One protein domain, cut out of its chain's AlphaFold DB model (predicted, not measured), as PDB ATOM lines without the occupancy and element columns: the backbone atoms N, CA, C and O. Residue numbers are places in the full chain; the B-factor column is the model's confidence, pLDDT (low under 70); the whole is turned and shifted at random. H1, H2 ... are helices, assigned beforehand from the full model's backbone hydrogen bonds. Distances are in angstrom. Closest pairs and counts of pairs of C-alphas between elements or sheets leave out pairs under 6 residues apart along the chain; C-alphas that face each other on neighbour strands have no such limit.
ATOM      1  N   SER A   3     -28.399 -31.311  48.637       57.16
ATOM      2  CA  SER A   3     -28.011 -32.085  49.831       57.16
ATOM      3  C   SER A   3     -26.615 -32.713  49.743       57.16
ATOM      4  O   SER A   3     -26.075 -33.150  50.753       57.16
ATOM      5  N   LEU A   4     -26.015 -32.757  48.548       57.81
ATOM      6  CA  LEU A   4     -24.641 -33.237  48.367       57.81
ATOM      7  C   LEU A   4     -23.609 -32.162  48.731       57.81
ATOM      8  O   LEU A   4     -22.555 -32.502  49.252       57.81
ATOM      9  N   SER A   5     -23.910 -30.880  48.507       60.06
ATOM     10  CA  SER A   5     -22.989 -29.782  48.830       60.06
ATOM     11  C   SER A   5     -22.904 -29.525  50.334       60.06
ATOM     12  O   SER A   5     -21.810 -29.309  50.849       60.06
ATOM     13  N   ASP A   6     -24.030 -29.612  51.046       61.53
ATOM     14  CA  ASP A   6     -24.095 -29.361  52.492       61.53
ATOM     15  C   ASP A   6     -23.445 -30.489  53.315       61.53
ATOM     16  O   ASP A   6     -22.688 -30.233  54.246       61.53
ATOM     17  N   ALA A   7     -23.623 -31.750  52.898       61.94
ATOM     18  CA  ALA A   7     -22.953 -32.897  53.517       61.94
ATOM     19  C   ALA A   7     -21.461 -33.004  53.140       61.94
ATOM     20  O   ALA A   7     -20.669 -33.547  53.909       61.94
ATOM     21  N   ALA A   8     -21.057 -32.480  51.977       60.25
ATOM     22  CA  ALA A   8     -19.663 -32.511  51.538       60.25
ATOM     23  C   ALA A   8     -18.796 -31.440  52.211       60.25
ATOM     24  O   ALA A   8     -17.615 -31.689  52.427       60.25
ATOM     25  N   GLN A   9     -19.345 -30.274  52.566       61.94
ATOM     26  CA  GLN A   9     -18.598 -29.205  53.243       61.94
ATOM     27  C   GLN A   9     -17.851 -29.669  54.511       61.94
ATOM     28  O   GLN A   9     -16.630 -29.497  54.551       61.94
ATOM     29  N   PRO A  10     -18.494 -30.316  55.507       66.06
ATOM     30  CA  PRO A  10     -17.794 -30.775  56.705       66.06
ATOM     31  C   PRO A  10     -16.792 -31.890  56.392       66.06
ATOM     32  O   PRO A  10     -15.698 -31.922  56.950       66.06
ATOM     33  N   THR A  11     -17.111 -32.788  55.457       63.84
ATOM     34  CA  THR A  11     -16.186 -33.844  55.024       63.84
ATOM     35  C   THR A  11     -14.938 -33.269  54.359       63.84
ATOM     36  O   THR A  11     -13.836 -33.725  54.647       63.84
ATOM     37  N   ILE A  12     -15.085 -32.246  53.518       65.88
ATOM     38  CA  ILE A  12     -13.972 -31.554  52.861       65.88
ATOM     39  C   ILE A  12     -13.104 -30.827  53.894       65.88
ATOM     40  O   ILE A  12     -11.879 -30.895  53.800       65.88
ATOM     41  N   ASP A  13     -13.703 -30.188  54.900       67.25
ATOM     42  CA  ASP A  13     -12.963 -29.485  55.954       67.25
ATOM     43  C   ASP A  13     -12.173 -30.462  56.851       67.25
ATOM     44  O   ASP A  13     -10.982 -30.269  57.123       67.25
ATOM     45  N   HIS A  14     -12.781 -31.605  57.192       64.62
ATOM     46  CA  HIS A  14     -12.101 -32.709  57.875       64.62
ATOM     47  C   HIS A  14     -10.995 -33.344  57.028       64.62
ATOM     48  O   HIS A  14      -9.941 -33.678  57.567       64.62
ATOM     49  N   LEU A  15     -11.189 -33.476  55.715       64.50
ATOM     50  CA  LEU A  15     -10.147 -33.912  54.782       64.50
ATOM     51  C   LEU A  15      -8.985 -32.924  54.749       64.50
ATOM     52  O   LEU A  15      -7.837 -33.347  54.744       64.50
ATOM     53  N   ARG A  16      -9.260 -31.621  54.764       62.47
ATOM     54  CA  ARG A  16      -8.229 -30.578  54.727       62.47
ATOM     55  C   ARG A  16      -7.385 -30.570  56.005       62.47
ATOM     56  O   ARG A  16      -6.161 -30.497  55.933       62.47
ATOM     57  N   SER A  17      -8.028 -30.726  57.163       65.75
ATOM     58  CA  SER A  17      -7.354 -30.833  58.465       65.75
ATOM     59  C   SER A  17      -6.649 -32.189  58.657       65.75
ATOM     60  O   SER A  17      -5.525 -32.271  59.158       65.75
ATOM     61  N   GLY A  18      -7.274 -33.272  58.190       64.75
ATOM     62  CA  GLY A  18      -6.729 -34.627  58.216       64.75
ATOM     63  C   GLY A  18      -5.549 -34.817  57.265       64.75
ATOM     64  O   GLY A  18      -4.584 -35.480  57.631       64.75
ATOM     65  N   ALA A  19      -5.573 -34.183  56.090       66.44
ATOM     66  CA  ALA A  19      -4.478 -34.213  55.125       66.44
ATOM     67  C   ALA A  19      -3.203 -33.596  55.704       66.44
ATOM     68  O   ALA A  19      -2.130 -34.164  55.527       66.44
ATOM     69  N   HIS A  20      -3.309 -32.495  56.458       65.44
ATOM     70  CA  HIS A  20      -2.150 -31.924  57.143       65.44
ATOM     71  C   HIS A  20      -1.580 -32.870  58.202       65.44
ATOM     72  O   HIS A  20      -0.379 -33.099  58.218       65.44
ATOM     73  N   LYS A  21      -2.415 -33.501  59.034       69.06
ATOM     74  CA  LYS A  21      -1.921 -34.480  60.020       69.06
ATOM     75  C   LYS A  21      -1.334 -35.736  59.379       69.06
ATOM     76  O   LYS A  21      -0.337 -36.262  59.865       69.06
ATOM     77  N   ALA A  22      -1.941 -36.212  58.298       70.75
ATOM     78  CA  ALA A  22      -1.451 -37.362  57.555       70.75
ATOM     79  C   ALA A  22      -0.107 -37.056  56.884       70.75
ATOM     80  O   ALA A  22       0.792 -37.890  56.943       70.75
ATOM     81  N   VAL A  23       0.056 -35.862  56.298       70.19
ATOM     82  CA  VAL A  23       1.318 -35.471  55.659       70.19
ATOM     83  C   VAL A  23       2.424 -35.236  56.687       70.19
ATOM     84  O   VAL A  23       3.556 -35.633  56.439       70.19
ATOM     85  N   ASP A  24       2.099 -34.676  57.855       76.12
ATOM     86  CA  ASP A  24       3.055 -34.468  58.952       76.12
ATOM     87  C   ASP A  24       3.524 -35.816  59.529       76.12
ATOM     88  O   ASP A  24       4.717 -36.095  59.647       76.12
ATOM     89  N   SER A  25       2.581 -36.735  59.765       72.50
ATOM     90  CA  SER A  25       2.887 -38.097  60.211       72.50
ATOM     91  C   SER A  25       3.700 -38.878  59.171       72.50
ATOM     92  O   SER A  25       4.705 -39.495  59.523       72.50
ATOM     93  N   ALA A  26       3.324 -38.810  57.891       71.94
ATOM     94  CA  ALA A  26       4.072 -39.443  56.810       71.94
ATOM     95  C   ALA A  26       5.477 -38.841  56.664       71.94
ATOM     96  O   ALA A  26       6.439 -39.586  56.500       71.94
ATOM     97  N   GLY A  27       5.611 -37.517  56.778       73.38
ATOM     98  CA  GLY A  27       6.889 -36.808  56.739       73.38
ATOM     99  C   GLY A  27       7.814 -37.214  57.883       73.38
ATOM    100  O   GLY A  27       8.997 -37.467  57.654       73.38
ATOM    101  N   ASN A  28       7.277 -37.367  59.095       73.31
ATOM    102  CA  ASN A  28       8.042 -37.823  60.252       73.31
ATOM    103  C   ASN A  28       8.531 -39.274  60.081       73.31
ATOM    104  O   ASN A  28       9.714 -39.559  60.260       73.31
ATOM    105  N   VAL A  29       7.651 -40.188  59.649       73.62
ATOM    106  CA  VAL A  29       8.005 -41.597  59.377       73.62
ATOM    107  C   VAL A  29       9.027 -41.700  58.244       73.62
ATOM    108  O   VAL A  29      10.008 -42.436  58.359       73.62
ATOM    109  N   ALA A  30       8.833 -40.935  57.170       68.62
ATOM    110  CA  ALA A  30       9.747 -40.891  56.035       68.62
ATOM    111  C   ALA A  30      11.117 -40.332  56.432       68.62
ATOM    112  O   ALA A  30      12.130 -40.878  56.010       68.62
ATOM    113  N   THR A  31      11.163 -39.305  57.282       69.88
ATOM    114  CA  THR A  31      12.415 -38.739  57.805       69.88
ATOM    115  C   THR A  31      13.143 -39.740  58.699       69.88
ATOM    116  O   THR A  31      14.355 -39.902  58.577       69.88
ATOM    117  N   HIS A  32      12.418 -40.473  59.547       70.44
ATOM    118  CA  HIS A  32      13.000 -41.522  60.386       70.44
ATOM    119  C   HIS A  32      13.576 -42.664  59.540       70.44
ATOM    120  O   HIS A  32      14.720 -43.077  59.733       70.44
ATOM    121  N   ALA A  33      12.818 -43.128  58.543       65.31
ATOM    122  CA  ALA A  33      13.279 -44.130  57.593       65.31
ATOM    123  C   ALA A  33      14.487 -43.617  56.794       65.31
ATOM    124  O   ALA A  33      15.499 -44.306  56.712       65.31
ATOM    125  N   ALA A  34      14.444 -42.386  56.284       65.69
ATOM    126  CA  ALA A  34      15.554 -41.759  55.573       65.69
ATOM    127  C   ALA A  34      16.804 -41.620  56.452       65.69
ATOM    128  O   ALA A  34      17.899 -41.858  55.961       65.69
ATOM    129  N   GLY A  35      16.667 -41.330  57.748       66.19
ATOM    130  CA  GLY A  35      17.784 -41.337  58.697       66.19
ATOM    131  C   GLY A  35      18.437 -42.717  58.835       66.19
ATOM    132  O   GLY A  35      19.661 -42.821  58.860       66.19
ATOM    133  N   THR A  36      17.638 -43.791  58.839       65.50
ATOM    134  CA  THR A  36      18.149 -45.178  58.890       65.50
ATOM    135  C   THR A  36      18.714 -45.677  57.555       65.50
ATOM    136  O   THR A  36      19.648 -46.477  57.537       65.50
ATOM    137  N   LEU A  37      18.188 -45.189  56.427       62.56
ATOM    138  CA  LEU A  37      18.598 -45.566  55.069       62.56
ATOM    139  C   LEU A  37      19.726 -44.666  54.517       62.56
ATOM    140  O   LEU A  37      20.462 -45.065  53.612       62.56
ATOM    141  N   GLY A  38      19.897 -43.467  55.078       59.03
ATOM    142  CA  GLY A  38      20.762 -42.389  54.591       59.03
ATOM    143  C   GLY A  38      22.255 -42.706  54.620       59.03
ATOM    144  O   GLY A  38      22.992 -42.197  53.785       59.03
ATOM    145  N   GLY A  39      22.700 -43.642  55.467       64.50
ATOM    146  CA  GLY A  39      24.096 -44.103  55.485       64.50
ATOM    147  C   GLY A  39      24.562 -44.798  54.191       64.50
ATOM    148  O   GLY A  39      25.760 -44.956  53.975       64.50
ATOM    149  N   LYS A  40      23.632 -45.208  53.315       62.53
ATOM    150  CA  LYS A  40      23.896 -45.780  51.975       62.53
ATOM    151  C   LYS A  40      23.016 -45.160  50.878       62.53
ATOM    152  O   LYS A  40      23.024 -45.631  49.742       62.53
ATOM    153  N   GLY A  41      22.251 -44.125  51.232       59.62
ATOM    154  CA  GLY A  41      21.148 -43.583  50.442       59.62
ATOM    155  C   GLY A  41      21.573 -42.740  49.246       59.62
ATOM    156  O   GLY A  41      20.810 -42.665  48.296       59.62
ATOM    157  N   ASP A  42      22.779 -42.174  49.242       61.94
ATOM    158  CA  ASP A  42      23.253 -41.273  48.177       61.94
ATOM    159  C   ASP A  42      23.245 -41.950  46.790       61.94
ATOM    160  O   ASP A  42      22.671 -41.451  45.825       61.94
ATOM    161  N   GLN A  43      23.722 -43.196  46.726       58.88
ATOM    162  CA  GLN A  43      23.709 -44.009  45.503       58.88
ATOM    163  C   GLN A  43      22.300 -44.488  45.119       58.88
ATOM    164  O   GLN A  43      22.011 -44.748  43.950       58.88
ATOM    165  N   LEU A  44      21.409 -44.643  46.101       63.38
ATOM    166  CA  LEU A  44      20.025 -45.045  45.866       63.38
ATOM    167  C   LEU A  44      19.171 -43.854  45.418       63.38
ATOM    168  O   LEU A  44      18.266 -44.040  44.610       63.38
ATOM    169  N   HIS A  45      19.484 -42.649  45.889       66.38
ATOM    170  CA  HIS A  45      18.805 -41.406  45.551       66.38
ATOM    171  C   HIS A  45      18.919 -41.114  44.054       66.38
ATOM    172  O   HIS A  45      17.901 -40.922  43.399       66.38
ATOM    173  N   ASP A  46      20.120 -41.215  43.480       65.94
ATOM    174  CA  ASP A  46      20.330 -41.005  42.040       65.94
ATOM    175  C   ASP A  46      19.543 -41.982  41.155       65.94
ATOM    176  O   ASP A  46      19.066 -41.634  40.070       65.94
ATOM    177  N   ASN A  47      19.385 -43.226  41.609       62.66
ATOM    178  CA  ASN A  47      18.615 -44.235  40.885       62.66
ATOM    179  C   ASN A  47      17.106 -44.062  41.099       62.66
ATOM    180  O   ASN A  47      16.330 -44.205  40.153       62.66
ATOM    181  N   ALA A  48      16.688 -43.708  42.315       63.72
ATOM    182  CA  ALA A  48      15.299 -43.421  42.649       63.72
ATOM    183  C   ALA A  48      14.783 -42.194  41.887       63.72
ATOM    184  O   ALA A  48      13.692 -42.257  41.329       63.72
ATOM    185  N   THR A  49      15.576 -41.126  41.770       64.12
ATOM    186  CA  THR A  49      15.209 -39.907  41.033       64.12
ATOM    187  C   THR A  49      14.892 -40.209  39.569       64.12
ATOM    188  O   THR A  49      13.832 -39.822  39.081       64.12
ATOM    189  N   LYS A  50      15.712 -41.029  38.897       65.94
ATOM    190  CA  LYS A  50      15.456 -41.469  37.510       65.94
ATOM    191  C   LYS A  50      14.185 -42.313  37.370       65.94
ATOM    192  O   LYS A  50      13.533 -42.293  36.325       65.94
ATOM    193  N   ILE A  51      13.838 -43.088  38.398       64.44
ATOM    194  CA  ILE A  51      12.601 -43.880  38.427       64.44
ATOM    195  C   ILE A  51      11.393 -42.966  38.650       64.44
ATOM    196  O   ILE A  51      10.379 -43.133  37.976       64.44
ATOM    197  N   VAL A  52      11.504 -41.979  39.540       66.44
ATOM    198  CA  VAL A  52      10.443 -41.004  39.833       66.44
ATOM    199  C   VAL A  52      10.154 -40.118  38.621       66.44
ATOM    200  O   VAL A  52       8.986 -39.936  38.279       66.44
ATOM    201  N   GLU A  53      11.183 -39.646  37.913       64.81
ATOM    202  CA  GLU A  53      11.020 -38.880  36.667       64.81
ATOM    203  C   GLU A  53      10.247 -39.668  35.599       64.81
ATOM    204  O   GLU A  53       9.395 -39.109  34.907       64.81
ATOM    205  N   ARG A  54      10.474 -40.987  35.499       61.09
ATOM    206  CA  ARG A  54       9.732 -41.863  34.574       61.09
ATOM    207  C   ARG A  54       8.324 -42.195  35.069       61.09
ATOM    208  O   ARG A  54       7.395 -42.258  34.268       61.09
ATOM    209  N   ALA A  55       8.149 -42.389  36.373       62.00
ATOM    210  CA  ALA A  55       6.851 -42.683  36.971       62.00
ATOM    211  C   ALA A  55       5.882 -41.491  36.863       62.00
ATOM    212  O   ALA A  55       4.681 -41.695  36.679       62.00
ATOM    213  N   GLY A  56       6.399 -40.257  36.907       62.19
ATOM    214  CA  GLY A  56       5.600 -39.036  36.779       62.19
ATOM    215  C   GLY A  56       4.820 -38.938  35.462       62.19
ATOM    216  O   GLY A  56       3.688 -38.455  35.461       62.19
ATOM    217  N   GLY A  57       5.376 -39.450  34.356       62.75
ATOM    218  CA  GLY A  57       4.673 -39.519  33.068       62.75
ATOM    219  C   GLY A  57       3.490 -40.493  33.091       62.75
ATOM    220  O   GLY A  57       2.388 -40.148  32.668       62.75
ATOM    221  N   TYR A  58       3.684 -41.669  33.694       56.03
ATOM    222  CA  TYR A  58       2.705 -42.762  33.692       56.03
ATOM    223  C   TYR A  58       1.448 -42.453  34.522       56.03
ATOM    224  O   TYR A  58       0.329 -42.783  34.129       56.03
ATOM    225  N   VAL A  59       1.619 -41.758  35.655       64.88
ATOM    226  CA  VAL A  59       0.500 -41.291  36.497       64.88
ATOM    227  C   VAL A  59      -0.367 -40.272  35.753       64.88
ATOM    228  O   VAL A  59      -1.575 -40.197  35.974       64.88
ATOM    229  N   ARG A  60       0.246 -39.497  34.851       62.22
ATOM    230  CA  ARG A  60      -0.432 -38.453  34.082       62.22
ATOM    231  C   ARG A  60      -1.169 -38.999  32.858       62.22
ATOM    232  O   ARG A  60      -2.191 -38.429  32.487       62.22
ATOM    233  N   GLU A  61      -0.696 -40.096  32.269       70.44
ATOM    234  CA  GLU A  61      -1.369 -40.776  31.151       70.44
ATOM    235  C   GLU A  61      -2.525 -41.681  31.604       70.44
ATOM    236  O   GLU A  61      -3.561 -41.728  30.941       70.44
ATOM    237  N   HIS A  62      -2.402 -42.358  32.754       72.50
ATOM    238  CA  HIS A  62      -3.429 -43.288  33.243       72.50
ATOM    239  C   HIS A  62      -3.710 -43.150  34.750       72.50
ATOM    240  O   HIS A  62      -3.483 -44.093  35.517       72.50
ATOM    241  N   PRO A  63      -4.295 -42.020  35.194       71.94
ATOM    242  CA  PRO A  63      -4.526 -41.744  36.614       71.94
ATOM    243  C   PRO A  63      -5.380 -42.816  37.304       71.94
ATOM    244  O   PRO A  63      -5.111 -43.181  38.444       71.94
ATOM    245  N   VAL A  64      -6.370 -43.385  36.605       80.25
ATOM    246  CA  VAL A  64      -7.251 -44.433  37.153       80.25
ATOM    247  C   VAL A  64      -6.505 -45.755  37.362       80.25
ATOM    248  O   VAL A  64      -6.697 -46.410  38.384       80.25
ATOM    249  N   ALA A  65      -5.624 -46.138  36.432       80.06
ATOM    250  CA  ALA A  65      -4.840 -47.364  36.554       80.06
ATOM    251  C   ALA A  65      -3.805 -47.245  37.681       80.06
ATOM    252  O   ALA A  65      -3.679 -48.155  38.498       80.06
ATOM    253  N   SER A  66      -3.117 -46.102  37.776       81.12
ATOM    254  CA  SER A  66      -2.193 -45.817  38.878       81.12
ATOM    255  C   SER A  66      -2.896 -45.827  40.233       81.12
ATOM    256  O   SER A  66      -2.388 -46.435  41.175       81.12
ATOM    257  N   LEU A  67      -4.084 -45.222  40.332       83.94
ATOM    258  CA  LEU A  67      -4.873 -45.233  41.564       83.94
ATOM    259  C   LEU A  67      -5.331 -46.654  41.927       83.94
ATOM    260  O   LEU A  67      -5.225 -47.054  43.084       83.94
ATOM    261  N   GLY A  68      -5.757 -47.448  40.940       88.50
ATOM    262  CA  GLY A  68      -6.117 -48.853  41.130       88.50
ATOM    263  C   GLY A  68      -4.952 -49.701  41.643       88.50
ATOM    264  O   GLY A  68      -5.123 -50.461  42.594       88.50
ATOM    265  N   MET A  69      -3.753 -49.524  41.082       85.19
ATOM    266  CA  MET A  69      -2.551 -50.233  41.533       85.19
ATOM    267  C   MET A  69      -2.111 -49.795  42.931       85.19
ATOM    268  O   MET A  69      -1.734 -50.643  43.735       85.19
ATOM    269  N   ALA A  70      -2.203 -48.501  43.255       85.38
ATOM    270  CA  ALA A  70      -1.894 -47.998  44.592       85.38
ATOM    271  C   ALA A  70      -2.848 -48.574  45.648       85.38
ATOM    272  O   ALA A  70      -2.400 -49.064  46.684       85.38
ATOM    273  N   VAL A  71      -4.155 -48.579  45.367       88.31
ATOM    274  CA  VAL A  71      -5.166 -49.168  46.257       88.31
ATOM    275  C   VAL A  71      -4.968 -50.678  46.387       88.31
ATOM    276  O   VAL A  71      -4.996 -51.198  47.499       88.31
ATOM    277  N   ALA A  72      -4.708 -51.387  45.285       91.19
ATOM    278  CA  ALA A  72      -4.463 -52.828  45.305       91.19
ATOM    279  C   ALA A  72      -3.202 -53.187  46.107       91.19
ATOM    280  O   ALA A  72      -3.249 -54.061  46.974       91.19
ATOM    281  N   ALA A  73      -2.093 -52.482  45.870       90.62
ATOM    282  CA  ALA A  73      -0.850 -52.669  46.610       90.62
ATOM    283  C   ALA A  73      -1.029 -52.332  48.097       90.62
ATOM    284  O   ALA A  73      -0.621 -53.113  48.954       90.62
ATOM    285  N   GLY A  74      -1.698 -51.219  48.412       87.75
ATOM    286  CA  GLY A  74      -2.011 -50.821  49.784       87.75
ATOM    287  C   GLY A  74      -2.875 -51.851  50.511       87.75
ATOM    288  O   GLY A  74      -2.575 -52.213  51.647       87.75
ATOM    289  N   TYR A  75      -3.895 -52.394  49.845       92.00
ATOM    290  CA  TYR A  75      -4.744 -53.445  50.402       92.00
ATOM    291  C   TYR A  75      -3.970 -54.747  50.643       92.00
ATOM    292  O   TYR A  75      -4.105 -55.349  51.707       92.00
ATOM    293  N   LEU A  76      -3.128 -55.176  49.697       92.31
ATOM    294  CA  LEU A  76      -2.297 -56.374  49.855       92.31
ATOM    295  C   LEU A  76      -1.295 -56.230  51.005       92.31
ATOM    296  O   LEU A  76      -1.163 -57.143  51.820       92.31
ATOM    297  N   LEU A  77      -0.627 -55.078  51.103       89.19
ATOM    298  CA  LEU A  77       0.292 -54.775  52.200       89.19
ATOM    299  C   LEU A  77      -0.440 -54.730  53.542       89.19
ATOM    300  O   LEU A  77       0.009 -55.361  54.495       89.19
ATOM    301  N   SER A  78      -1.595 -54.061  53.603       87.62
ATOM    302  CA  SER A  78      -2.438 -54.043  54.799       87.62
ATOM    303  C   SER A  78      -2.855 -55.454  55.187       87.62
ATOM    304  O   SER A  78      -2.763 -55.806  56.353       87.62
ATOM    305  N   ARG A  79      -3.234 -56.300  54.228       89.06
ATOM    306  CA  ARG A  79      -3.615 -57.688  54.495       89.06
ATOM    307  C   ARG A  79      -2.449 -58.532  55.016       89.06
ATOM    308  O   ARG A  79      -2.653 -59.348  55.905       89.06
ATOM    309  N   LEU A  80      -1.236 -58.332  54.502       88.38
ATOM    310  CA  LEU A  80      -0.028 -59.031  54.961       88.38
ATOM    311  C   LEU A  80       0.453 -58.569  56.343       88.38
ATOM    312  O   LEU A  80       0.994 -59.379  57.097       88.38
ATOM    313  N   LEU A  81       0.281 -57.285  56.667       86.81
ATOM    314  CA  LEU A  81       0.619 -56.725  57.977       86.81
ATOM    315  C   LEU A  81      -0.448 -57.051  59.028       86.81
ATOM    316  O   LEU A  81      -0.089 -57.371  60.150       86.81
ATOM    317  N   SER A  82      -1.731 -57.027  58.662       82.50
ATOM    318  CA  SER A  82      -2.848 -57.384  59.550       82.50
ATOM    319  C   SER A  82      -2.994 -58.889  59.777       82.50
ATOM    320  O   SER A  82      -3.738 -59.299  60.658       82.50
ATOM    321  N   SER A  83      -2.315 -59.721  58.985       73.12
ATOM    322  CA  SER A  83      -2.251 -61.173  59.196       73.12
ATOM    323  C   SER A  83      -1.249 -61.576  60.293       73.12
ATOM    324  O   SER A  83      -0.962 -62.766  60.432       73.12
ATOM    325  N   ARG A  84      -0.681 -60.611  61.022       55.41
ATOM    326  CA  ARG A  84       0.296 -60.814  62.094       55.41
ATOM    327  C   ARG A  84      -0.277 -60.352  63.420       55.41
ATOM    328  O   ARG A  84      -0.980 -59.319  63.407       55.41
TER     329      ARG A  84
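Overview. This is residues 3 to 84 of the 84 residues of the protein "DUF883 domain-containing protein" of Xanthomonadales bacterium (UniProt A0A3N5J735). Three helices follow one another like an open, folded line: the long H1 meets H2 at a corner, H2 folds back to make a narrow V with it, and H3 turns off from the far end of H2, out of the plane of that V. No helix packs on another, and the space between them is empty. The printed part has 82 residues with three named helices, in the order H1, H2, H3, and no named strand; its class is all helix. It is only just loose, close to extended, with a radius of gyration of the C-alphas of 17.3 A, and spans 53 by 31 by 28 A.

Arrangement. Start with H1, residues 3 to 37, the longest helix, which has a kink of 27 degrees near residue 10. H2, residues 41 to 61, is close to H1 but not clearly touching: the closest C-alphas, those of Ala 34 and Gly 41, are 7.8 A apart. The two run opposite ways at a shallow tilt of 25 degrees. H2 has a kink of 31 degrees near residue 51. H3, residues 63 to 82, is close to H2 but not clearly touching, with the closest C-alphas, Val 59 and Ser 66, 5.8 A apart. These two run opposite ways at a steep tilt of 51 degrees. H1 and H3 are apart. Every O i to N i+4 pair is within hydrogen-bond range in H3, against 27 of 31 in H1 and 12 of 17 in H2.

Along the chain. Find C-alpha 3 at (-28.011, -32.085, 49.831); from there H1 runs 48.8 A to C-alpha 37. H2 runs 29.8 A from C-alpha 41 at (21.148, -43.583, 50.442) to C-alpha 61. H3 runs 27.8 A from C-alpha 63 to C-alpha 82 at (-2.848, -57.384, 59.550).

Size, cuts and confidence. The two C-alphas farthest apart, Ser 3 and Gly 39, are 53.8 A apart. Both links are tight, and the printed part has no cut. In this model the mean pLDDT of the printed part is 70.3; look for values under 70 at residues 3 to 21, 30 to 31, 33 to 60 and 84.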